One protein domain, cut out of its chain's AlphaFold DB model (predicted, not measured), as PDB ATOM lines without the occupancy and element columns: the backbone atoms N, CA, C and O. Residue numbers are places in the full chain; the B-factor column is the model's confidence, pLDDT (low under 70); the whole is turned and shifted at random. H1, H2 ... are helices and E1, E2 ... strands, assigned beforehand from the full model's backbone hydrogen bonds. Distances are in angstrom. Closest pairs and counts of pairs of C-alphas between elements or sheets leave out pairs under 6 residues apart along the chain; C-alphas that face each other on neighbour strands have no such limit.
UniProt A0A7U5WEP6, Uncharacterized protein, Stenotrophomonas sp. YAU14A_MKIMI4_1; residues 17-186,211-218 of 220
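What this domain is: This is residues 17 to 186 and 211 to 218 of the 220 residues of an uncharacterized protein of Stenotrophomonas sp. YAU14A_MKIMI4_1 (UniProt A0A7U5WEP6). Five helices, H5 to H9, run up and down side by side as a bundle; the long H10 crosses H8, and the short H3 and H4 pack on H5. Away from the bundle lies a small ladder of two strands, E1 and E2, with H1 and H2 coming near E2. The printed part has 178 residues, with ten named helices and two named strands in the order E1, H1 to H10, E2; the sheet E1 - E2 is antiparallel and the class is mostly helix. The whole is compact, with a radius of gyration of the C-alphas of 16.5 A and spans of 43 by 42 by 32 A.

How they stand to each other: Start at E1, residues 17 to 20, the antiparallel neighbour of E2, residues 213 to 217; N 17 and O 216, 2.9 A apart, are within hydrogen-bond range. Next come H1, residues 21 to 26, and H2, residues 36 to 44, which touch no helix; their closest C-alphas to E2 are those of Ala 21 and Ile 214, 6.2 A, and of Lys 36 and Tyr 217, 6.4 A. H3, residues 50 to 58, touches residues 75 to 79 alone of H5, residues 70 to 82, at a steep tilt of 61 degrees; the closest C-alphas are those of Leu 56 and Ala 79, 5.8 A. H4, residues 61 to 65, touches H5 too, closest at the C-alphas of Leu 64 and Tyr 76, 5.3 A. H5 opens the up-and-down bundle, each helix running against the one before: H6, residues 86 to 98, H7, residues 102 to 118, H8, residues 123 to 140, and H9, residues 143 to 152. Among its helical hairpins, H7 and H8 stand at a shallow tilt of 2 degrees, with the C-alphas of Ala 109 and Leu 130 closest, 6.0 A. H10, residues 161 to 181, touches H8 with residues 163 to 172 alone, at a steep tilt of 54 degrees, closest at the C-alphas of Ala 132 and Thr 168, 4.5 A. Every O i to N i+4 pair is within hydrogen-bond range in H1, H2, H4, H5, H7, H8 and H10, against 3 of 5 in H3, 7 of 9 in H6 and 2 of 6 in H9, where 6 of 7 O i to N i+3 pairs are.

Where its parts are: Find C-alpha 17 at (149.322, 155.248, 90.300), where E1 begins. H7 runs 24.6 A from (147.710, 172.721, 107.956), H8 26.0 A, and H10 30.2 A, ending at (138.999, 186.311, 117.133).

The domain as a whole: Residues 187 to 210 are not printed, and C-alphas 186 and 211 across the cut are 41.7 A apart. Of the links printed whole, none is long. Mean pLDDT of the printed part is 92.4, with residue 186 under 70.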
ATOM      1  N   VAL A  17     148.106 155.589  91.038       90.31
ATOM      2  CA  VAL A  17     149.322 155.248  90.300       90.31
ATOM      3  C   VAL A  17     150.204 154.424  91.219       90.31
ATOM      4  O   VAL A  17     150.339 154.747  92.397       90.31
ATOM      5  N   GLN A  18     150.800 153.365  90.682       92.44
ATOM      6  CA  GLN A  18     151.783 152.575  91.409       92.44
ATOM      7  C   GLN A  18     153.139 153.272  91.382       92.44
ATOM      8  O   GLN A  18     153.626 153.659  90.317       92.44
ATOM      9  N   VAL A  19     153.708 153.466  92.567       91.56
ATOM     10  CA  VAL A  19     154.982 154.157  92.768       91.56
ATOM     11  C   VAL A  19     155.881 153.288  93.654       91.56
ATOM     12  O   VAL A  19     155.401 152.795  94.677       91.56
ATOM     13  N   PRO A  20     157.174 153.108  93.321       92.94
ATOM     14  CA  PRO A  20     158.115 152.405  94.188       92.94
ATOM     15  C   PRO A  20     158.205 153.031  95.590       92.94
ATOM     16  O   PRO A  20     158.257 154.257  95.729       92.94
ATOM     17  N   ALA A  21     158.309 152.202  96.630       90.50
ATOM     18  CA  ALA A  21     158.470 152.655  98.013       90.50
ATOM     19  C   ALA A  21     159.700 153.568  98.202       90.50
ATOM     20  O   ALA A  21     159.637 154.550  98.943       90.50
ATOM     21  N   SER A  22     160.796 153.303  97.484       89.06
ATOM     22  CA  SER A  22     161.990 154.162  97.438       89.06
ATOM     23  C   SER A  22     161.694 155.576  96.928       89.06
ATOM     24  O   SER A  22     162.152 156.562  97.507       89.06
ATOM     25  N   GLN A  23     160.883 155.698  95.874       90.31
ATOM     26  CA  GLN A  23     160.481 156.989  95.325       90.31
ATOM     27  C   GLN A  23     159.572 157.746  96.301       90.31
ATOM     28  O   GLN A  23     159.709 158.961  96.445       90.31
ATOM     29  N   LEU A  24     158.689 157.043  97.016       88.56
ATOM     30  CA  LEU A  24     157.878 157.650  98.071       88.56
ATOM     31  C   LEU A  24     158.727 158.157  99.236       88.56
ATOM     32  O   LEU A  24     158.500 159.274  99.703       88.56
ATOM     33  N   ALA A  25     159.732 157.389  99.660       83.31
ATOM     34  CA  ALA A  25     160.661 157.789 100.714       83.31
ATOM     35  C   ALA A  25     161.488 159.038 100.349       83.31
ATOM     36  O   ALA A  25     161.848 159.810 101.235       83.31
ATOM     37  N   ALA A  26     161.751 159.257  99.056       83.31
ATOM     38  CA  ALA A  26     162.466 160.430  98.546       83.31
ATOM     39  C   ALA A  26     161.564 161.647  98.238       83.31
ATOM     40  O   ALA A  26     162.073 162.734  97.964       83.31
ATOM     41  N   SER A  27     160.238 161.476  98.245       86.38
ATOM     42  CA  SER A  27     159.260 162.538  97.963       86.38
ATOM     43  C   SER A  27     158.916 163.372  99.209       86.38
ATOM     44  O   SER A  27     159.312 163.017 100.316       86.38
ATOM     45  N   ASP A  28     158.162 164.472  99.056       91.25
ATOM     46  CA  ASP A  28     157.521 165.131 100.206       91.25
ATOM     47  C   ASP A  28     156.254 164.345 100.589       91.25
ATOM     48  O   ASP A  28     155.215 164.473  99.928       91.25
ATOM     49  N   PRO A  29     156.292 163.534 101.662       91.69
ATOM     50  CA  PRO A  29     155.199 162.627 101.977       91.69
ATOM     51  C   PRO A  29     153.952 163.373 102.466       91.69
ATOM     52  O   PRO A  29     152.865 162.800 102.551       91.69
ATOM     53  N   ARG A  30     154.080 164.665 102.790       93.56
ATOM     54  CA  ARG A  30     152.954 165.482 103.234       93.56
ATOM     55  C   ARG A  30     151.947 165.709 102.108       93.56
ATOM     56  O   ARG A  30     150.771 165.879 102.399       93.56
ATOM     57  N   LEU A  31     152.389 165.646 100.849       93.31
ATOM     58  CA  LEU A  31     151.571 165.895  99.653       93.31
ATOM     59  C   LEU A  31     150.981 164.623  99.020       93.31
ATOM     60  O   LEU A  31     150.250 164.715  98.032       93.31
ATOM     61  N   VAL A  32     151.307 163.450  99.563       93.69
ATOM     62  CA  VAL A  32     150.974 162.133  99.002       93.69
ATOM     63  C   VAL A  32     149.846 161.482  99.800       93.69
ATOM     64  O   VAL A  32     149.866 161.515 101.025       93.69
ATOM     65  N   ALA A  33     148.892 160.837  99.126       95.25
ATOM     66  CA  ALA A  33     147.874 160.012  99.774       95.25
ATOM     67  C   ALA A  33     148.029 158.536  99.391       95.25
ATOM     68  O   ALA A  33     148.130 158.208  98.210       95.25
ATOM     69  N   LEU A  34     147.978 157.647 100.383       94.94
ATOM     70  CA  LEU A  34     148.022 156.187 100.219       94.94
ATOM     71  C   LEU A  34     146.623 155.551 100.198       94.94
ATOM     72  O   LEU A  34     146.474 154.343 100.049       94.94
ATOM     73  N   SER A  35     145.567 156.351 100.370       95.12
ATOM     74  CA  SER A  35     144.181 155.902 100.227       95.12
ATOM     75  C   SER A  35     143.257 157.047  99.816       95.12
ATOM     76  O   SER A  35     143.576 158.224  99.992       95.12
ATOM     77  N   LYS A  36     142.055 156.712  99.329       94.19
ATOM     78  CA  LYS A  36     140.998 157.699  99.031       94.19
ATOM     79  C   LYS A  36     140.611 158.540 100.254       94.19
ATOM     80  O   LYS A  36     140.318 159.722 100.112       94.19
ATOM     81  N   ALA A  37     140.615 157.941 101.447       95.25
ATOM     82  CA  ALA A  37     140.297 158.647 102.687       95.25
ATOM     83  C   ALA A  37     141.375 159.678 103.041       95.25
ATOM     84  O   ALA A  37     141.054 160.794 103.438       95.25
ATOM     85  N   GLU A  38     142.651 159.331 102.854       96.25
ATOM     86  CA  GLU A  38     143.749 160.279 103.046       96.25
ATOM     87  C   GLU A  38     143.728 161.386 101.990       96.25
ATOM     88  O   GLU A  38     143.956 162.544 102.324       96.25
ATOM     89  N   LEU A  39     143.367 161.066 100.743       95.81
ATOM     90  CA  LEU A  39     143.186 162.069  99.694       95.81
ATOM     91  C   LEU A  39     142.113 163.097 100.079       95.81
ATOM     92  O   LEU A  39     142.374 164.297 100.041       95.81
ATOM     93  N   ALA A  40     140.942 162.627 100.517       95.00
ATOM     94  CA  ALA A  40     139.854 163.490 100.974       95.00
ATOM     95  C   ALA A  40     140.260 164.331 102.198       95.00
ATOM     96  O   ALA A  40     139.857 165.489 102.322       95.00
ATOM     97  N   TRP A  41     141.088 163.778 103.088       95.69
ATOM     98  CA  TRP A  41     141.649 164.515 104.219       95.69
ATOM     99  C   TRP A  41     142.584 165.643 103.749       95.69
ATOM    100  O   TRP A  41     142.426 166.788 104.171       95.69
ATOM    101  N   LEU A  42     143.494 165.371 102.805       95.44
ATOM    102  CA  LEU A  42     144.377 166.394 102.223       95.44
ATOM    103  C   LEU A  42     143.582 167.519 101.542       95.44
ATOM    104  O   LEU A  42     143.967 168.685 101.630       95.44
ATOM    105  N   GLU A  43     142.473 167.192 100.874       94.31
ATOM    106  CA  GLU A  43     141.563 168.176 100.272       94.31
ATOM    107  C   GLU A  43     140.853 169.026 101.320       94.31
ATOM    108  O   GLU A  43     140.875 170.254 101.227       94.31
ATOM    109  N   LYS A  44     140.283 168.386 102.346       93.62
ATOM    110  CA  LYS A  44     139.620 169.059 103.469       93.62
ATOM    111  C   LYS A  44     140.546 170.052 104.176       93.62
ATOM    112  O   LYS A  44     140.091 171.112 104.599       93.62
ATOM    113  N   HIS A  45     141.831 169.718 104.277       94.06
ATOM    114  CA  HIS A  45     142.862 170.546 104.907       94.06
ATOM    115  C   HIS A  45     143.679 171.380 103.914       94.06
ATOM    116  O   HIS A  45     144.761 171.866 104.245       94.06
ATOM    117  N   TYR A  46     143.151 171.581 102.704       94.56
ATOM    118  CA  TYR A  46     143.683 172.497 101.693       94.56
ATOM    119  C   TYR A  46     145.145 172.250 101.302       94.56
ATOM    120  O   TYR A  46     145.806 173.178 100.836       94.56
ATOM    121  N   TYR A  47     145.672 171.029 101.448       95.56
ATOM    122  CA  TYR A  47     147.041 170.731 101.020       95.56
ATOM    123  C   TYR A  47     147.183 171.045  99.528       95.56
ATOM    124  O   TYR A  47     146.278 170.728  98.751       95.56
ATOM    125  N   PRO A  48     148.296 171.636  99.082       94.69
ATOM    126  CA  PRO A  48     148.513 171.868  97.664       94.69
ATOM    127  C   PRO A  48     148.870 170.557  96.955       94.69
ATOM    128  O   PRO A  48     149.276 169.584  97.592       94.69
ATOM    129  N   THR A  49     148.730 170.513  95.636       92.62
ATOM    130  CA  THR A  49     149.395 169.495  94.812       92.62
ATOM    131  C   THR A  49     150.828 169.931  94.506       92.62
ATOM    132  O   THR A  49     151.157 171.118  94.561       92.62
ATOM    133  N   GLN A  50     151.694 168.982  94.138       90.94
ATOM    134  CA  GLN A  50     153.046 169.323  93.687       90.94
ATOM    135  C   GLN A  50     153.006 170.242  92.454       90.94
ATOM    136  O   GLN A  50     153.744 171.219  92.398       90.94
ATOM    137  N   ALA A  51     152.081 170.003  91.518       91.06
ATOM    138  CA  ALA A  51     151.908 170.841  90.333       91.06
ATOM    139  C   ALA A  51     151.524 172.292  90.679       91.06
ATOM    140  O   ALA A  51     152.041 173.227  90.070       91.06
ATOM    141  N   GLU A  52     150.658 172.496  91.680       93.44
ATOM    142  CA  GLU A  52     150.322 173.837  92.175       93.44
ATOM    143  C   GLU A  52     151.545 174.530  92.776       93.44
ATOM    144  O   GLU A  52     151.788 175.702  92.486       93.44
ATOM    145  N   LEU A  53     152.344 173.805  93.566       94.00
ATOM    146  CA  LEU A  53     153.592 174.328  94.117       94.00
ATOM    147  C   LEU A  53     154.593 174.681  93.015       94.00
ATOM    148  O   LEU A  53     155.219 175.734  93.086       94.00
ATOM    149  N   ASP A  54     154.755 173.850  91.993       92.88
ATOM    150  CA  ASP A  54     155.698 174.094  90.897       92.88
ATOM    151  C   ASP A  54     155.267 175.276  90.014       92.88
ATOM    152  O   ASP A  54     156.101 175.987  89.450       92.88
ATOM    153  N   ALA A  55     153.960 175.536  89.928       91.81
ATOM    154  CA  ALA A  55     153.404 176.649  89.168       91.81
ATOM    155  C   ALA A  55     153.504 178.010  89.884       91.81
ATOM    156  O   ALA A  55     153.378 179.037  89.217       91.81
ATOM    157  N   LEU A  56     153.758 178.052  91.203       92.25
ATOM    158  CA  LEU A  56     153.718 179.285  92.012       92.25
ATOM    159  C   LEU A  56     154.577 180.432  91.470       92.25
ATOM    160  O   LEU A  56     154.194 181.598  91.573       92.25
ATOM    161  N   ASP A  57     155.727 180.123  90.876       86.56
ATOM    162  CA  ASP A  57     156.642 181.144  90.356       86.56
ATOM    163  C   ASP A  57     156.121 181.808  89.068       86.56
ATOM    164  O   ASP A  57     156.624 182.856  88.662       86.56
ATOM    165  N   ARG A  58     155.081 181.235  88.449       88.19
ATOM    166  CA  ARG A  58     154.434 181.727  87.223       88.19
ATOM    167  C   ARG A  58     153.095 182.424  87.482       88.19
ATOM    168  O   ARG A  58     152.578 183.061  86.570       88.19
ATOM    169  N   ILE A  59     152.537 182.302  88.686       86.12
ATOM    170  CA  ILE A  59     151.244 182.896  89.056       86.12
ATOM    171  C   ILE A  59     151.437 184.370  89.454       86.12
ATOM    172  O   ILE A  59     152.408 184.727  90.137       86.12
ATOM    173  N   ASP A  60     150.504 185.239  89.048       88.12
ATOM    174  CA  ASP A  60     150.474 186.624  89.523       88.12
ATOM    175  C   ASP A  60     150.058 186.656  91.002       88.12
ATOM    176  O   ASP A  60     148.976 186.214  91.390       88.12
ATOM    177  N   LEU A  61     150.915 187.232  91.849       90.44
ATOM    178  CA  LEU A  61     150.639 187.379  93.277       90.44
ATOM    179  C   LEU A  61     149.356 188.162  93.548       90.44
ATOM    180  O   LEU A  61     148.685 187.877  94.536       90.44
ATOM    181  N   LYS A  62     148.996 189.120  92.683       89.56
ATOM    182  CA  LYS A  62     147.770 189.912  92.856       89.56
ATOM    183  C   LYS A  62     146.508 189.070  92.717       89.56
ATOM    184  O   LYS A  62     145.482 189.428  93.291       89.56
ATOM    185  N   GLU A  63     146.556 187.988  91.944       87.50
ATOM    186  CA  GLU A  63     145.430 187.062  91.816       87.50
ATOM    187  C   GLU A  63     145.252 186.259  93.107       87.50
ATOM    188  O   GLU A  63     144.146 186.199  93.643       87.50
ATOM    189  N   LEU A  64     146.349 185.733  93.660       87.69
ATOM    190  CA  LEU A  64     146.323 184.967  94.908       87.69
ATOM    191  C   LEU A  64     145.967 185.838  96.124       87.69
ATOM    192  O   LEU A  64     145.196 185.412  96.979       87.69
ATOM    193  N   GLU A  65     146.485 187.067  96.187       87.44
ATOM    194  CA  GLU A  65     146.254 188.003  97.295       87.44
ATOM    195  C   GLU A  65     144.779 188.403  97.442       87.44
ATOM    196  O   GLU A  65     144.284 188.568  98.557       87.44
ATOM    197  N   ARG A  66     144.056 188.552  96.325       85.38
ATOM    198  CA  ARG A  66     142.643 188.970  96.327       85.38
ATOM    199  C   ARG A  66     141.682 187.869  96.768       85.38
ATOM    200  O   ARG A  66     140.525 188.162  97.066       85.38
ATOM    201  N   SER A  67     142.128 186.617  96.777       86.12
ATOM    202  CA  SER A  67     141.278 185.477  97.095       86.12
ATOM    203  C   SER A  67     141.053 185.346  98.603       86.12
ATOM    204  O   SER A  67     141.981 185.390  99.412       86.12
ATOM    205  N   ALA A  68     139.795 185.153  99.001       83.25
ATOM    206  CA  ALA A  68     139.449 184.883 100.395       83.25
ATOM    207  C   ALA A  68     139.684 183.415 100.797       83.25
ATOM    208  O   ALA A  68     139.772 183.136 101.996       83.25
ATOM    209  N   ASP A  69     139.805 182.521  99.812       91.31
ATOM    210  CA  ASP A  69     139.924 181.072  99.974       91.31
ATOM    211  C   ASP A  69     141.222 180.672 100.723       91.31
ATOM    212  O   ASP A  69     142.302 181.191 100.403       91.31
ATOM    213  N   PRO A  70     141.151 179.761 101.720       92.19
ATOM    214  CA  PRO A  70     142.315 179.343 102.504       92.19
ATOM    215  C   PRO A  70     143.467 178.800 101.656       92.19
ATOM    216  O   PRO A  70     144.625 179.136 101.920       92.19
ATOM    217  N   LYS A  71     143.168 178.006 100.619       94.44
ATOM    218  CA  LYS A  71     144.190 177.422  99.740       94.44
ATOM    219  C   LYS A  71     144.935 178.507  98.968       94.44
ATOM    220  O   LYS A  71     146.163 178.518  98.938       94.44
ATOM    221  N   SER A  72     144.205 179.470  98.418       94.56
ATOM    222  CA  SER A  72     144.770 180.610  97.693       94.56
ATOM    223  C   SER A  72     145.683 181.464  98.582       94.56
ATOM    224  O   SER A  72     146.787 181.821  98.174       94.56
ATOM    225  N   LYS A  73     145.277 181.734  99.830       94.38
ATOM    226  CA  LYS A  73     146.098 182.467 100.813       94.38
ATOM    227  C   LYS A  73     147.348 181.701 101.233       94.38
ATOM    228  O   LYS A  73     148.408 182.302 101.416       94.38
ATOM    229  N   MET A  74     147.239 180.382 101.376       96.56
ATOM    230  CA  MET A  74     148.389 179.517 101.617       96.56
ATOM    231  C   MET A  74     149.380 179.606 100.450       96.56
ATOM    232  O   MET A  74     150.556 179.891 100.670       96.56
ATOM    233  N   LEU A  75     148.903 179.421  99.216       96.88
ATOM    234  CA  LEU A  75     149.718 179.522  98.002       96.88
ATOM    235  C   LEU A  75     150.364 180.911  97.866       96.88
ATOM    236  O   LEU A  75     151.556 180.997  97.569       96.88
ATOM    237  N   TYR A  76     149.629 181.986  98.175       96.12
ATOM    238  CA  TYR A  76     150.160 183.352  98.236       96.12
ATOM    239  C   TYR A  76     151.337 183.462  99.213       96.12
ATOM    240  O   TYR A  76     152.417 183.925  98.846       96.12
ATOM    241  N   GLY A  77     151.157 182.987 100.449       96.56
ATOM    242  CA  GLY A  77     152.200 183.013 101.471       96.56
ATOM    243  C   GLY A  77     153.446 182.212 101.079       96.56
ATOM    244  O   GLY A  77     154.566 182.690 101.260       96.56
ATOM    245  N   ILE A  78     153.276 181.029 100.483       97.19
ATOM    246  CA  ILE A  78     154.400 180.210  99.996       97.19
ATOM    247  C   ILE A  78     155.138 180.928  98.859       97.19
ATOM    248  O   ILE A  78     156.370 180.977  98.858       97.19
ATOM    249  N   ALA A  79     154.414 181.541  97.921       96.19
ATOM    250  CA  ALA A  79     155.021 182.308  96.836       96.19
ATOM    251  C   ALA A  79     155.830 183.509  97.363       96.19
ATOM    252  O   ALA A  79     156.928 183.783  96.873       96.19
ATOM    253  N   LEU A  80     155.347 184.190  98.409       95.88
ATOM    254  CA  LEU A  80     156.097 185.248  99.094       95.88
ATOM    255  C   LEU A  80     157.375 184.712  99.764       95.88
ATOM    256  O   LEU A  80     158.426 185.347  99.654       95.88
ATOM    257  N   ILE A  81     157.326 183.537 100.411       95.88
ATOM    258  CA  ILE A  81     158.521 182.887 100.987       95.88
ATOM    259  C   ILE A  81     159.573 182.630  99.903       95.88
ATOM    260  O   ILE A  81     160.732 183.002 100.094       95.88
ATOM    261  N   ARG A  82     159.182 182.064  98.750       94.19
ATOM    262  CA  ARG A  82     160.102 181.789  97.626       94.19
ATOM    263  C   ARG A  82     160.787 183.045  97.092       94.19
ATOM    264  O   ARG A  82     161.936 182.992  96.668       94.19
ATOM    265  N   ARG A  83     160.112 184.194  97.178       92.88
ATOM    266  CA  ARG A  83     160.637 185.514  96.788       92.88
ATOM    267  C   ARG A  83     161.418 186.217  97.907       92.88
ATOM    268  O   ARG A  83     161.774 187.384  97.768       92.88
ATOM    269  N   GLY A  84     161.671 185.542  99.032       92.25
ATOM    270  CA  GLY A  84     162.401 186.088 100.182       92.25
ATOM    271  C   GLY A  84     161.597 187.066 101.046       92.25
ATOM    272  O   GLY A  84     162.153 187.687 101.952       92.25
ATOM    273  N   GLN A  85     160.289 187.197 100.818       94.00
ATOM    274  CA  GLN A  85     159.402 188.146 101.499       94.00
ATOM    275  C   GLN A  85     158.743 187.519 102.742       94.00
ATOM    276  O   GLN A  85     157.544 187.663 102.978       94.00
ATOM    277  N   VAL A  86     159.542 186.831 103.569       94.94
ATOM    278  CA  VAL A  86     159.064 186.049 104.727       94.94
ATOM    279  C   VAL A  86     158.181 186.861 105.691       94.94
ATOM    280  O   VAL A  86     157.109 186.366 106.039       94.94
ATOM    281  N   PRO A  87     158.525 188.105 106.094       93.38
ATOM    282  CA  PRO A  87     157.656 188.883 106.982       93.38
ATOM    283  C   PRO A  87     156.266 189.162 106.390       93.38
ATOM    284  O   PRO A  87     155.283 189.146 107.126       93.38
ATOM    285  N   GLY A  88     156.180 189.374 105.071       92.50
ATOM    286  CA  GLY A  88     154.914 189.572 104.359       92.50
ATOM    287  C   GLY A  88     154.113 188.280 104.180       92.50
ATOM    288  O   GLY A  88     152.890 188.323 104.129       92.50
ATOM    289  N   ALA A  89     154.783 187.125 104.149       95.50
ATOM    290  CA  ALA A  89     154.136 185.820 104.034       95.50
ATOM    291  C   ALA A  89     153.396 185.391 105.311       95.50
ATOM    292  O   ALA A  89     152.353 184.741 105.238       95.50
ATOM    293  N   MET A  90     153.929 185.736 106.491       94.75
ATOM    294  CA  MET A  90     153.431 185.205 107.768       94.75
ATOM    295  C   MET A  90     151.948 185.497 108.040       94.75
ATOM    296  O   MET A  90     151.255 184.571 108.465       94.75
ATOM    297  N   PRO A  91     151.415 186.714 107.809       92.38
ATOM    298  CA  PRO A  91     149.991 186.977 108.005       92.38
ATOM    299  C   PRO A  91     149.096 186.106 107.117       92.38
ATOM    300  O   PRO A  91     148.106 185.563 107.607       92.38
ATOM    301  N   ALA A  92     149.464 185.919 105.843       93.94
ATOM    302  CA  ALA A  92     148.701 185.106 104.899       93.94
ATOM    303  C   ALA A  92     148.667 183.629 105.321       93.94
ATOM    304  O   ALA A  92     147.592 183.033 105.402       93.94
ATOM    305  N   LEU A  93     149.824 183.066 105.683       95.00
ATOM    306  CA  LEU A  93     149.921 181.672 106.126       95.00
ATOM    307  C   LEU A  93     149.198 181.428 107.449       95.00
ATOM    308  O   LEU A  93     148.478 180.443 107.575       95.00
ATOM    309  N   LYS A  94     149.330 182.338 108.424       90.25
ATOM    310  CA  LYS A  94     148.600 182.243 109.697       90.25
ATOM    311  C   LYS A  94     147.089 182.322 109.481       90.25
ATOM    312  O   LYS A  94     146.352 181.563 110.097       90.25
ATOM    313  N   ASN A  95     146.626 183.198 108.587       89.44
ATOM    314  CA  ASN A  95     145.207 183.308 108.253       89.44
ATOM    315  C   ASN A  95     144.663 182.030 107.594       89.44
ATOM    316  O   ASN A  95     143.564 181.596 107.937       89.44
ATOM    317  N   ALA A  96     145.424 181.429 106.677       92.25
ATOM    318  CA  ALA A  96     145.073 180.153 106.056       92.25
ATOM    319  C   ALA A  96     145.065 179.005 107.083       92.25
ATOM    320  O   ALA A  96     144.112 178.230 107.136       92.25
ATOM    321  N   ALA A  97     146.076 178.941 107.955       90.75
ATOM    322  CA  ALA A  97     146.188 177.933 109.008       90.75
ATOM    323  C   ALA A  97     144.998 177.953 109.980       90.75
ATOM    324  O   ALA A  97     144.433 176.901 110.272       90.75
ATOM    325  N   THR A  98     144.561 179.137 110.429       87.19
ATOM    326  CA  THR A  98     143.378 179.278 111.301       87.19
ATOM    327  C   THR A  98     142.093 178.743 110.651       87.19
ATOM    328  O   THR A  98     141.160 178.371 111.353       87.19
ATOM    329  N   GLN A  99     142.043 178.671 109.318       87.62
ATOM    330  CA  GLN A  99     140.914 178.127 108.554       87.62
ATOM    331  C   GLN A  99     141.086 176.643 108.183       87.62
ATOM    332  O   GLN A  99     140.294 176.113 107.407       87.62
ATOM    333  N   GLY A 100     142.097 175.963 108.731       88.31
ATOM    334  CA  GLY A 100     142.310 174.525 108.547       88.31
ATOM    335  C   GLY A 100     143.338 174.145 107.481       88.31
ATOM    336  O   GLY A 100     143.493 172.955 107.219       88.31
ATOM    337  N   ALA A 101     144.062 175.105 106.889       91.88
ATOM    338  CA  ALA A 101     145.156 174.814 105.958       91.88
ATOM    339  C   ALA A 101     146.446 174.441 106.716       91.88
ATOM    340  O   ALA A 101     147.304 175.292 106.961       91.88
ATOM    341  N   PHE A 102     146.587 173.175 107.116       92.00
ATOM    342  CA  PHE A 102     147.710 172.721 107.956       92.00
ATOM    343  C   PHE A 102     149.073 172.891 107.275       92.00
ATOM    344  O   PHE A 102     150.013 173.381 107.900       92.00
ATOM    345  N   TYR A 103     149.150 172.661 105.964       94.50
ATOM    346  CA  TYR A 103     150.368 172.908 105.191       94.50
ATOM    347  C   TYR A 103     150.850 174.375 105.270       94.50
ATOM    348  O   TYR A 103     152.050 174.651 105.248       94.50
ATOM    349  N   ALA A 104     149.939 175.344 105.440       94.50
ATOM    350  CA  ALA A 104     150.306 176.749 105.634       94.50
ATOM    351  C   ALA A 104     151.021 176.983 106.974       94.50
ATOM    352  O   ALA A 104     151.983 177.750 107.050       94.50
ATOM    353  N   TYR A 105     150.549 176.319 108.030       92.00
ATOM    354  CA  TYR A 105     151.149 176.380 109.360       92.00
ATOM    355  C   TYR A 105     152.567 175.799 109.353       92.00
ATOM    356  O   TYR A 105     153.500 176.394 109.896       92.00
ATOM    357  N   GLU A 106     152.730 174.669 108.675       94.62
ATOM    358  CA  GLU A 106     153.996 173.972 108.484       94.62
ATOM    359  C   GLU A 106     155.036 174.795 107.720       94.62
ATOM    360  O   GLU A 106     156.166 174.966 108.184       94.62
ATOM    361  N   GLU A 107     154.666 175.369 106.573       96.00
ATOM    362  CA  GLU A 107     155.586 176.214 105.807       96.00
ATOM    363  C   GLU A 107     155.893 177.530 106.542       96.00
ATOM    364  O   GLU A 107     157.019 178.027 106.475       96.00
ATOM    365  N   ALA A 108     154.955 178.060 107.338       95.12
ATOM    366  CA  ALA A 108     155.243 179.177 108.238       95.12
ATOM    367  C   ALA A 108     156.250 178.794 109.336       95.12
ATOM    368  O   ALA A 108     157.098 179.610 109.700       95.12
ATOM    369  N   ALA A 109     156.184 177.567 109.863       95.75
ATOM    370  CA  ALA A 109     157.146 177.055 110.835       95.75
ATOM    371  C   ALA A 109     158.558 176.961 110.237       95.75
ATOM    372  O   ALA A 109     159.504 177.494 110.818       95.75
ATOM    373  N   ALA A 110     158.686 176.357 109.052       96.44
ATOM    374  CA  ALA A 110     159.965 176.231 108.354       96.44
ATOM    375  C   ALA A 110     160.550 177.599 107.954       96.44
ATOM    376  O   ALA A 110     161.742 177.852 108.138       96.44
ATOM    377  N   ALA A 111     159.716 178.516 107.455       96.69
ATOM    378  CA  ALA A 111     160.162 179.852 107.069       96.69
ATOM    379  C   ALA A 111     160.594 180.702 108.273       96.69
ATOM    380  O   ALA A 111     161.593 181.421 108.191       96.69
ATOM    381  N   GLU A 112     159.881 180.615 109.400       95.44
ATOM    382  CA  GLU A 112     160.288 181.291 110.633       95.44
ATOM    383  C   GLU A 112     161.599 180.713 111.177       95.44
ATOM    384  O   GLU A 112     162.497 181.487 111.506       95.44
ATOM    385  N   TYR A 113     161.757 179.385 111.182       96.62
ATOM    386  CA  TYR A 113     163.015 178.722 111.541       96.62
ATOM    387  C   TYR A 113     164.196 179.258 110.717       96.62
ATOM    388  O   TYR A 113     165.196 179.719 111.276       96.62
ATOM    389  N   ALA A 114     164.063 179.274 109.387       96.06
ATOM    390  CA  ALA A 114     165.106 179.767 108.490       96.06
ATOM    391  C   ALA A 114     165.414 181.258 108.727       96.06
ATOM    392  O   ALA A 114     166.577 181.667 108.767       96.06
ATOM    393  N   MET A 115     164.377 182.078 108.930       95.69
ATOM    394  CA  MET A 115     164.524 183.507 109.201       95.69
ATOM    395  C   MET A 115     165.245 183.775 110.529       95.69
ATOM    396  O   MET A 115     166.144 184.617 110.566       95.69
ATOM    397  N   LEU A 116     164.858 183.098 111.614       95.62
ATOM    398  CA  LEU A 116     165.455 183.286 112.941       95.62
ATOM    399  C   LEU A 116     166.899 182.778 112.987       95.62
ATOM    400  O   LEU A 116     167.767 183.468 113.523       95.62
ATOM    401  N   THR A 117     167.174 181.650 112.329       95.50
ATOM    402  CA  THR A 117     168.536 181.120 112.163       95.50
ATOM    403  C   THR A 117     169.425 182.125 111.430       95.50
ATOM    404  O   THR A 117     170.506 182.465 111.904       95.50
ATOM    405  N   LYS A 118     168.946 182.701 110.317       94.69
ATOM    406  CA  LYS A 118     169.682 183.732 109.561       94.69
ATOM    407  C   LYS A 118     169.945 185.005 110.376       94.69
ATOM    408  O   LYS A 118     170.918 185.706 110.116       94.69
ATOM    409  N   ARG A 119     169.083 185.318 111.347       94.75
ATOM    410  CA  ARG A 119     169.243 186.462 112.260       94.75
ATOM    411  C   ARG A 119     170.205 186.187 113.422       94.75
ATOM    412  O   ARG A 119     170.421 187.092 114.220       94.75
ATOM    413  N   GLY A 120     170.776 184.984 113.518       94.31
ATOM    414  CA  GLY A 120     171.725 184.626 114.574       94.31
ATOM    415  C   GLY A 120     171.078 184.444 115.948       94.31
ATOM    416  O   GLY A 120     171.744 184.639 116.961       94.31
ATOM    417  N   MET A 121     169.783 184.112 115.999       95.44
ATOM    418  CA  MET A 121     169.137 183.716 117.253       95.44
ATOM    419  C   MET A 121     169.729 182.388 117.751       95.44
ATOM    420  O   MET A 121     170.205 181.586 116.947       95.44
ATOM    421  N   ASP A 122     169.695 182.167 119.067       95.81
ATOM    422  CA  ASP A 122     170.189 180.937 119.688       95.81
ATOM    423  C   ASP A 122     169.648 179.681 118.984       95.81
ATOM    424  O   ASP A 122     168.437 179.499 118.830       95.81
ATOM    425  N   ALA A 123     170.568 178.818 118.550       95.06
ATOM    426  CA  ALA A 123     170.240 177.674 117.715       95.06
ATOM    427  C   ALA A 123     169.304 176.698 118.436       95.06
ATOM    428  O   ALA A 123     168.330 176.258 117.833       95.06
ATOM    429  N   GLN A 124     169.556 176.394 119.713       96.31
ATOM    430  CA  GLN A 124     168.722 175.460 120.473       96.31
ATOM    431  C   GLN A 124     167.285 175.983 120.582       96.31
ATOM    432  O   GLN A 124     166.342 175.274 120.245       96.31
ATOM    433  N   THR A 125     167.127 177.262 120.930       96.44
ATOM    434  CA  THR A 125     165.828 177.940 121.005       96.44
ATOM    435  C   THR A 125     165.058 177.847 119.685       96.44
ATOM    436  O   THR A 125     163.894 177.448 119.667       96.44
ATOM    437  N   VAL A 126     165.698 178.176 118.559       96.94
ATOM    438  CA  VAL A 126     165.046 178.167 117.236       96.94
ATOM    439  C   VAL A 126     164.676 176.744 116.796       96.94
ATOM    440  O   VAL A 126     163.611 176.535 116.210       96.94
ATOM    441  N   GLN A 127     165.516 175.753 117.107       97.75
ATOM    442  CA  GLN A 127     165.228 174.342 116.838       97.75
ATOM    443  C   GLN A 127     164.061 173.826 117.692       97.75
ATOM    444  O   GLN A 127     163.158 173.182 117.158       97.75
ATOM    445  N   ASP A 128     164.028 174.148 118.987       97.94
ATOM    446  CA  ASP A 128     162.943 173.757 119.892       97.94
ATOM    447  C   ASP A 128     161.612 174.426 119.514       97.94
ATOM    448  O   ASP A 128     160.562 173.787 119.581       97.94
ATOM    449  N   MET A 129     161.638 175.674 119.033       97.44
ATOM    450  CA  MET A 129     160.454 176.335 118.473       97.44
ATOM    451  C   MET A 129     159.926 175.613 117.225       97.44
ATOM    452  O   MET A 129     158.714 175.431 117.102       97.44
ATOM    453  N   LEU A 130     160.802 175.181 116.307       97.81
ATOM    454  CA  LEU A 130     160.378 174.400 115.138       97.81
ATOM    455  C   LEU A 130     159.752 173.066 115.567       97.81
ATOM    456  O   LEU A 130     158.672 172.722 115.090       97.81
ATOM    457  N   ARG A 131     160.394 172.345 116.497       97.81
ATOM    458  CA  ARG A 131     159.870 171.090 117.062       97.81
ATOM    459  C   ARG A 131     158.497 171.280 117.682       97.81
ATOM    460  O   ARG A 131     157.583 170.533 117.363       97.81
ATOM    461  N   ALA A 132     158.328 172.321 118.491       97.69
ATOM    462  CA  ALA A 132     157.050 172.638 119.110       97.69
ATOM    463  C   ALA A 132     155.938 172.883 118.084       97.69
ATOM    464  O   ALA A 132     154.813 172.431 118.272       97.69
ATOM    465  N   LYS A 133     156.237 173.554 116.967       95.44
ATOM    466  CA  LYS A 133     155.257 173.707 115.888       95.44
ATOM    467  C   LYS A 133     154.946 172.380 115.200       95.44
ATOM    468  O   LYS A 133     153.785 172.092 114.949       95.44
ATOM    469  N   VAL A 134     155.940 171.536 114.944       95.94
ATOM    470  CA  VAL A 134     155.679 170.192 114.404       95.94
ATOM    471  C   VAL A 134     154.797 169.367 115.351       95.94
ATOM    472  O   VAL A 134     153.865 168.715 114.889       95.94
ATOM    473  N   GLU A 135     154.996 169.467 116.668       95.50
ATOM    474  CA  GLU A 135     154.107 168.837 117.655       95.50
ATOM    475  C   GLU A 135     152.674 169.380 117.587       95.50
ATOM    476  O   GLU A 135     151.724 168.602 117.639       95.50
ATOM    477  N   VAL A 136     152.481 170.687 117.379       93.31
ATOM    478  CA  VAL A 136     151.137 171.240 117.132       93.31
ATOM    479  C   VAL A 136     150.500 170.634 115.879       93.31
ATOM    480  O   VAL A 136     149.340 170.237 115.937       93.31
ATOM    481  N   ALA A 137     151.228 170.516 114.766       92.81
ATOM    482  CA  ALA A 137     150.697 169.907 113.541       92.81
ATOM    483  C   ALA A 137     150.288 168.437 113.759       92.81
ATOM    484  O   ALA A 137     149.207 168.026 113.334       92.81
ATOM    485  N   LYS A 138     151.088 167.676 114.518       92.25
ATOM    486  CA  LYS A 138     150.768 166.297 114.922       92.25
ATOM    487  C   LYS A 138     149.518 166.226 115.799       92.25
ATOM    488  O   LYS A 138     148.673 165.368 115.571       92.25
ATOM    489  N   ILE A 139     149.368 167.143 116.759       91.62
ATOM    490  CA  ILE A 139     148.167 167.250 117.605       91.62
ATOM    491  C   ILE A 139     146.924 167.575 116.767       91.62
ATOM    492  O   ILE A 139     145.851 167.043 117.042       91.62
ATOM    493  N   LEU A 140     147.057 168.422 115.743       87.88
ATOM    494  CA  LEU A 140     145.966 168.743 114.819       87.88
ATOM    495  C   LEU A 140     145.630 167.586 113.869       87.88
ATOM    496  O   LEU A 140     144.496 167.510 113.398       87.88
ATOM    497  N   GLY A 141     146.573 166.670 113.646       88.94
ATOM    498  CA  GLY A 141     146.330 165.391 112.991       88.94
ATOM    499  C   GLY A 141     147.315 165.021 111.887       88.94
ATOM    500  O   GLY A 141     147.241 163.887 111.414       88.94
ATOM    501  N   ASP A 142     148.244 165.896 111.476       93.50
ATOM    502  CA  ASP A 142     149.224 165.528 110.442       93.50
ATOM    503  C   ASP A 142     150.429 164.791 111.037       93.50
ATOM    504  O   ASP A 142     151.426 165.384 111.456       93.50
ATOM    505  N   HIS A 143     150.364 163.460 111.031       91.81
ATOM    506  CA  HIS A 143     151.493 162.616 111.430       91.81
ATOM    507  C   HIS A 143     152.700 162.718 110.479       91.81
ATOM    508  O   HIS A 143     153.801 162.318 110.860       91.81
ATOM    509  N   ARG A 144     152.548 163.296 109.275       93.88
ATOM    510  CA  ARG A 144     153.653 163.502 108.321       93.88
ATOM    511  C   ARG A 144     154.416 164.805 108.539       93.88
ATOM    512  O   ARG A 144     155.471 164.974 107.925       93.88
ATOM    513  N   ALA A 145     153.975 165.675 109.449       91.75
ATOM    514  CA  ALA A 145     154.682 166.914 109.776       91.75
ATOM    515  C   ALA A 145     156.113 166.673 110.311       91.75
ATOM    516  O   ALA A 145     156.976 167.541 110.170       91.75
ATOM    517  N   GLU A 146     156.406 165.482 110.851       91.19
ATOM    518  CA  GLU A 146     157.748 165.058 111.295       91.19
ATOM    519  C   GLU A 146     158.805 165.177 110.177       91.19
ATOM    520  O   GLU A 146     159.972 165.472 110.446       91.19
ATOM    521  N   TYR A 147     158.390 165.050 108.909       92.06
ATOM    522  CA  TYR A 147     159.241 165.282 107.737       92.06
ATOM    523  C   TYR A 147     159.956 166.644 107.786       92.06
ATOM    524  O   TYR A 147     161.114 166.759 107.382       92.06
ATOM    525  N   LEU A 148     159.314 167.676 108.345       93.81
ATOM    526  CA  LEU A 148     159.911 169.005 108.485       93.81
ATOM    527  C   LEU A 148     161.140 169.011 109.388       93.81
ATOM    528  O   LEU A 148     162.053 169.800 109.146       93.81
ATOM    529  N   LEU A 149     161.185 168.161 110.412       95.12
ATOM    530  CA  LEU A 149     162.337 168.095 111.305       95.12
ATOM    531  C   LEU A 149     163.533 167.503 110.569       95.12
ATOM    532  O   LEU A 149     164.602 168.104 110.595       95.12
ATOM    533  N   GLY A 150     163.335 166.408 109.831       92.50
ATOM    534  CA  GLY A 150     164.379 165.827 108.981       92.50
ATOM    535  C   GLY A 150     164.851 166.772 107.869       92.50
ATOM    536  O   GLY A 150     166.040 166.816 107.570       92.50
ATOM    537  N   ARG A 151     163.938 167.568 107.293       92.94
ATOM    538  CA  ARG A 151     164.246 168.534 106.222       92.94
ATOM    539  C   ARG A 151     165.045 169.746 106.705       92.94
ATOM    540  O   ARG A 151     165.872 170.257 105.956       92.94
ATOM    541  N   ASN A 152     164.744 170.269 107.895       94.94
ATOM    542  CA  ASN A 152     165.248 171.578 108.331       94.94
ATOM    543  C   ASN A 152     166.299 171.500 109.442       94.94
ATOM    544  O   ASN A 152     167.108 172.419 109.558       94.94
ATOM    545  N   LEU A 153     166.281 170.460 110.280       95.94
ATOM    546  CA  LEU A 153     167.193 170.372 111.415       95.94
ATOM    547  C   LEU A 153     168.487 169.634 111.054       95.94
ATOM    548  O   LEU A 153     168.452 168.658 110.304       95.94
ATOM    549  N   PRO A 154     169.633 170.028 111.641       93.19
ATOM    550  CA  PRO A 154     170.857 169.246 111.536       93.19
ATOM    551  C   PRO A 154     170.659 167.816 112.056       93.19
ATOM    552  O   PRO A 154     169.994 167.597 113.080       93.19
ATOM    553  N   THR A 155     171.288 166.847 111.388       91.00
ATOM    554  CA  THR A 155     171.347 165.455 111.850       91.00
ATOM    555  C   THR A 155     171.925 165.396 113.265       91.00
ATOM    556  O   THR A 155     172.951 166.009 113.549       91.00
ATOM    557  N   GLY A 156     171.260 164.668 114.165       87.19
ATOM    558  CA  GLY A 156     171.676 164.554 115.568       87.19
ATOM    559  C   GLY A 156     171.286 165.739 116.458       87.19
ATOM    560  O   GLY A 156     171.654 165.746 117.629       87.19
ATOM    561  N   SER A 157     170.533 166.723 115.948       92.19
ATOM    562  CA  SER A 157     169.937 167.762 116.797       92.19
ATOM    563  C   SER A 157     169.047 167.143 117.878       92.19
ATOM    564  O   SER A 157     168.210 166.278 117.606       92.19
ATOM    565  N   VAL A 158     169.214 167.617 119.110       92.00
ATOM    566  CA  VAL A 158     168.468 167.145 120.280       92.00
ATOM    567  C   VAL A 158     167.469 168.201 120.730       92.00
ATOM    568  O   VAL A 158     167.710 169.401 120.618       92.00
ATOM    569  N   ALA A 159     166.318 167.747 121.212       93.44
ATOM    570  CA  ALA A 159     165.296 168.623 121.766       93.44
ATOM    571  C   ALA A 159     165.585 168.924 123.240       93.44
ATOM    572  O   ALA A 159     166.026 168.031 123.967       93.44
ATOM    573  N   ASN A 160     165.235 170.124 123.707       96.62
ATOM    574  CA  ASN A 160     164.973 170.358 125.125       96.62
ATOM    575  C   ASN A 160     163.478 170.098 125.403       96.62
ATOM    576  O   ASN A 160     162.642 170.928 125.032       96.62
ATOM    577  N   PRO A 161     163.102 168.990 126.073       95.69
ATOM    578  CA  PRO A 161     161.696 168.608 126.215       95.69
ATOM    579  C   PRO A 161     160.845 169.656 126.940       95.69
ATOM    580  O   PRO A 161     159.701 169.889 126.556       95.69
ATOM    581  N   ALA A 162     161.405 170.323 127.955       96.94
ATOM    582  CA  ALA A 162     160.687 171.342 128.716       96.94
ATOM    583  C   ALA A 162     160.391 172.581 127.855       96.94
ATOM    584  O   ALA A 162     159.274 173.098 127.876       96.94
ATOM    585  N   ALA A 163     161.368 173.018 127.053       96.56
ATOM    586  CA  ALA A 163     161.193 174.145 126.140       96.56
ATOM    587  C   ALA A 163     160.178 173.814 125.036       96.56
ATOM    588  O   ALA A 163     159.250 174.588 124.800       96.56
ATOM    589  N   VAL A 164     160.294 172.633 124.416       97.75
ATOM    590  CA  VAL A 164     159.347 172.170 123.390       97.75
ATOM    591  C   VAL A 164     157.927 172.114 123.949       97.75
ATOM    592  O   VAL A 164     157.007 172.632 123.316       97.75
ATOM    593  N   GLN A 165     157.728 171.561 125.148       97.50
ATOM    594  CA  GLN A 165     156.409 171.506 125.784       97.50
ATOM    595  C   GLN A 165     155.838 172.908 126.050       97.50
ATOM    596  O   GLN A 165     154.663 173.167 125.763       97.50
ATOM    597  N   GLN A 166     156.663 173.823 126.569       97.81
ATOM    598  CA  GLN A 166     156.261 175.202 126.840       97.81
ATOM    599  C   GLN A 166     155.834 175.924 125.555       97.81
ATOM    600  O   GLN A 166     154.748 176.506 125.507       97.81
ATOM    601  N   TYR A 167     156.648 175.855 124.500       97.69
ATOM    602  CA  TYR A 167     156.331 176.474 123.214       97.69
ATOM    603  C   TYR A 167     155.104 175.843 122.555       97.69
ATOM    604  O   TYR A 167     154.257 176.571 122.045       97.69
ATOM    605  N   THR A 168     154.955 174.517 122.617       96.81
ATOM    606  CA  THR A 168     153.792 173.811 122.050       96.81
ATOM    607  C   THR A 168     152.501 174.304 122.699       96.81
ATOM    608  O   THR A 168     151.547 174.663 122.010       96.81
ATOM    609  N   THR A 169     152.497 174.399 124.033       95.81
ATOM    610  CA  THR A 169     151.348 174.892 124.807       95.81
ATOM    611  C   THR A 169     150.993 176.325 124.415       95.81
ATOM    612  O   THR A 169     149.826 176.643 124.182       95.81
ATOM    613  N   GLU A 170     151.999 177.191 124.297       95.81
ATOM    614  CA  GLU A 170     151.796 178.587 123.920       95.81
ATOM    615  C   GLU A 170     151.293 178.733 122.475       95.81
ATOM    616  O   GLU A 170     150.385 179.524 122.213       95.81
ATOM    617  N   PHE A 171     151.802 177.936 121.534       93.12
ATOM    618  CA  PHE A 171     151.331 177.951 120.150       93.12
ATOM    619  C   PHE A 171     149.895 177.433 120.011       93.12
ATOM    620  O   PHE A 171     149.117 178.040 119.276       93.12
ATOM    621  N   LEU A 172     149.507 176.384 120.747       90.69
ATOM    622  CA  LEU A 172     148.111 175.925 120.801       90.69
ATOM    623  C   LEU A 172     147.188 177.006 121.368       90.69
ATOM    624  O   LEU A 172     146.124 177.275 120.809       90.69
ATOM    625  N   ARG A 173     147.615 177.671 122.446       91.06
ATOM    626  CA  ARG A 173     146.868 178.778 123.053       91.06
ATOM    627  C   ARG A 173     146.664 179.923 122.056       91.06
ATOM    628  O   ARG A 173     145.545 180.415 121.917       91.06
ATOM    629  N   GLN A 174     147.714 180.322 121.336       89.31
ATOM    630  CA  GLN A 174     147.635 181.357 120.299       89.31
ATOM    631  C   GLN A 174     146.727 180.946 119.137       89.31
ATOM    632  O   GLN A 174     145.938 181.764 118.668       89.31
ATOM    633  N   LEU A 175     146.802 179.689 118.689       84.50
ATOM    634  CA  LEU A 175     145.931 179.167 117.636       84.50
ATOM    635  C   LEU A 175     144.455 179.236 118.056       84.50
ATOM    636  O   LEU A 175     143.630 179.749 117.303       84.50
ATOM    637  N   GLY A 176     144.142 178.809 119.284       85.06
ATOM    638  CA  GLY A 176     142.794 178.893 119.850       85.06
ATOM    639  C   GLY A 176     142.280 180.331 119.965       85.06
ATOM    640  O   GLY A 176     141.151 180.612 119.565       85.06
ATOM    641  N   MET A 177     143.114 181.267 120.436       88.00
ATOM    642  CA  MET A 177     142.749 182.689 120.488       88.00
ATOM    643  C   MET A 177     142.496 183.281 119.098       88.00
ATOM    644  O   MET A 177     141.532 184.018 118.912       88.00
ATOM    645  N   ASN A 178     143.338 182.958 118.114       84.69
ATOM    646  CA  ASN A 178     143.168 183.451 116.748       84.69
ATOM    647  C   ASN A 178     141.881 182.913 116.113       84.69
ATOM    648  O   ASN A 178     141.175 183.672 115.452       84.69
ATOM    649  N   ALA A 179     141.549 181.639 116.348       83.25
ATOM    650  CA  ALA A 179     140.289 181.051 115.900       83.25
ATOM    651  C   ALA A 179     139.081 181.805 116.486       83.25
ATOM    652  O   ALA A 179     138.214 182.258 115.738       83.25
ATOM    653  N   GLN A 180     139.088 182.054 117.803       86.56
ATOM    654  CA  GLN A 180     138.045 182.828 118.484       86.56
ATOM    655  C   GLN A 180     137.897 184.246 117.920       86.56
ATOM    656  O   GLN A 180     136.781 184.680 117.642       86.56
ATOM    657  N   LEU A 181     139.008 184.960 117.708       87.06
ATOM    658  CA  LEU A 181     138.999 186.311 117.133       87.06
ATOM    659  C   LEU A 181     138.446 186.342 115.703       87.06
ATOM    660  O   LEU A 181     137.832 187.327 115.303       87.06
ATOM    661  N   MET A 182     138.654 185.271 114.938       82.62
ATOM    662  CA  MET A 182     138.133 185.126 113.577       82.62
ATOM    663  C   MET A 182     136.696 184.585 113.528       82.62
ATOM    664  O   MET A 182     136.152 184.422 112.439       82.62
ATOM    665  N   GLY A 183     136.074 184.306 114.679       84.00
ATOM    666  CA  GLY A 183     134.724 183.747 114.747       84.00
ATOM    667  C   GLY A 183     134.624 182.313 114.219       84.00
ATOM    668  O   GLY A 183     133.534 181.872 113.864       84.00
ATOM    669  N   VAL A 184     135.744 181.586 114.156       79.25
ATOM    670  CA  VAL A 184     135.784 180.176 113.753       79.25
ATOM    671  C   VAL A 184     136.023 179.294 114.975       79.25
ATOM    672  O   VAL A 184     136.750 179.661 115.899       79.25
ATOM    673  N   SER A 185     135.397 178.116 115.006       73.25
ATOM    674  CA  SER A 185     135.692 177.139 116.058       73.25
ATOM    675  C   SER A 185     137.147 176.701 115.935       73.25
ATOM    676  O   SER A 185     137.622 176.460 114.825       73.25
ATOM    677  N   ALA A 186     137.844 176.555 117.064       65.56
ATOM    678  CA  ALA A 186     139.152 175.914 117.054       65.56
ATOM    679  C   ALA A 186     138.991 174.511 116.449       65.56
ATOM    680  O   ALA A 186     138.125 173.746 116.886       65.56
ATOM    681  N   ASP A 211     161.842 148.530  95.805       90.88
ATOM    682  CA  ASP A 211     161.126 148.501  94.521       90.88
ATOM    683  C   ASP A 211     159.654 148.065  94.648       90.88
ATOM    684  O   ASP A 211     158.929 148.023  93.647       90.88
ATOM    685  N   GLU A 212     159.192 147.745  95.865       91.88
ATOM    686  CA  GLU A 212     157.796 147.394  96.122       91.88
ATOM    687  C   GLU A 212     156.865 148.536  95.695       91.88
ATOM    688  O   GLU A 212     157.093 149.706  96.010       91.88
ATOM    689  N   GLN A 213     155.828 148.187  94.931       93.81
ATOM    690  CA  GLN A 213     154.900 149.144  94.340       93.81
ATOM    691  C   GLN A 213     153.782 149.480  95.321       93.81
ATOM    692  O   GLN A 213     153.052 148.598  95.768       93.81
ATOM    693  N   ILE A 214     153.622 150.767  95.609       93.44
ATOM    694  CA  ILE A 214     152.615 151.298  96.521       93.44
ATOM    695  C   ILE A 214     151.601 152.113  95.721       93.44
ATOM    696  O   ILE A 214     151.974 152.930  94.876       93.44
ATOM    697  N   ASP A 215     150.314 151.912  95.998       93.50
ATOM    698  CA  ASP A 215     149.252 152.701  95.381       93.50
ATOM    699  C   ASP A 215     149.232 154.127  95.945       93.50
ATOM    700  O   ASP A 215     149.025 154.351  97.140       93.50
ATOM    701  N   VAL A 216     149.390 155.105  95.056       93.00
ATOM    702  CA  VAL A 216     149.318 156.533  95.365       93.00
ATOM    703  C   VAL A 216     148.080 157.134  94.731       93.00
ATOM    704  O   VAL A 216     147.876 157.033  93.525       93.00
ATOM    705  N   TYR A 217     147.280 157.812  95.541       93.06
ATOM    706  CA  TYR A 217     146.038 158.451  95.138       93.06
ATOM    707  C   TYR A 217     146.307 159.933  94.896       93.06
ATOM    708  O   TYR A 217     146.830 160.632  95.766       93.06
ATOM    709  N   SER A 218     145.974 160.416  93.700       82.19
ATOM    710  CA  SER A 218     146.299 161.782  93.282       82.19
ATOM    711  C   SER A 218     145.058 162.611  92.976       82.19
ATOM    712  O   SER A 218     144.005 162.096  92.600       82.19
TER     713      SER A 218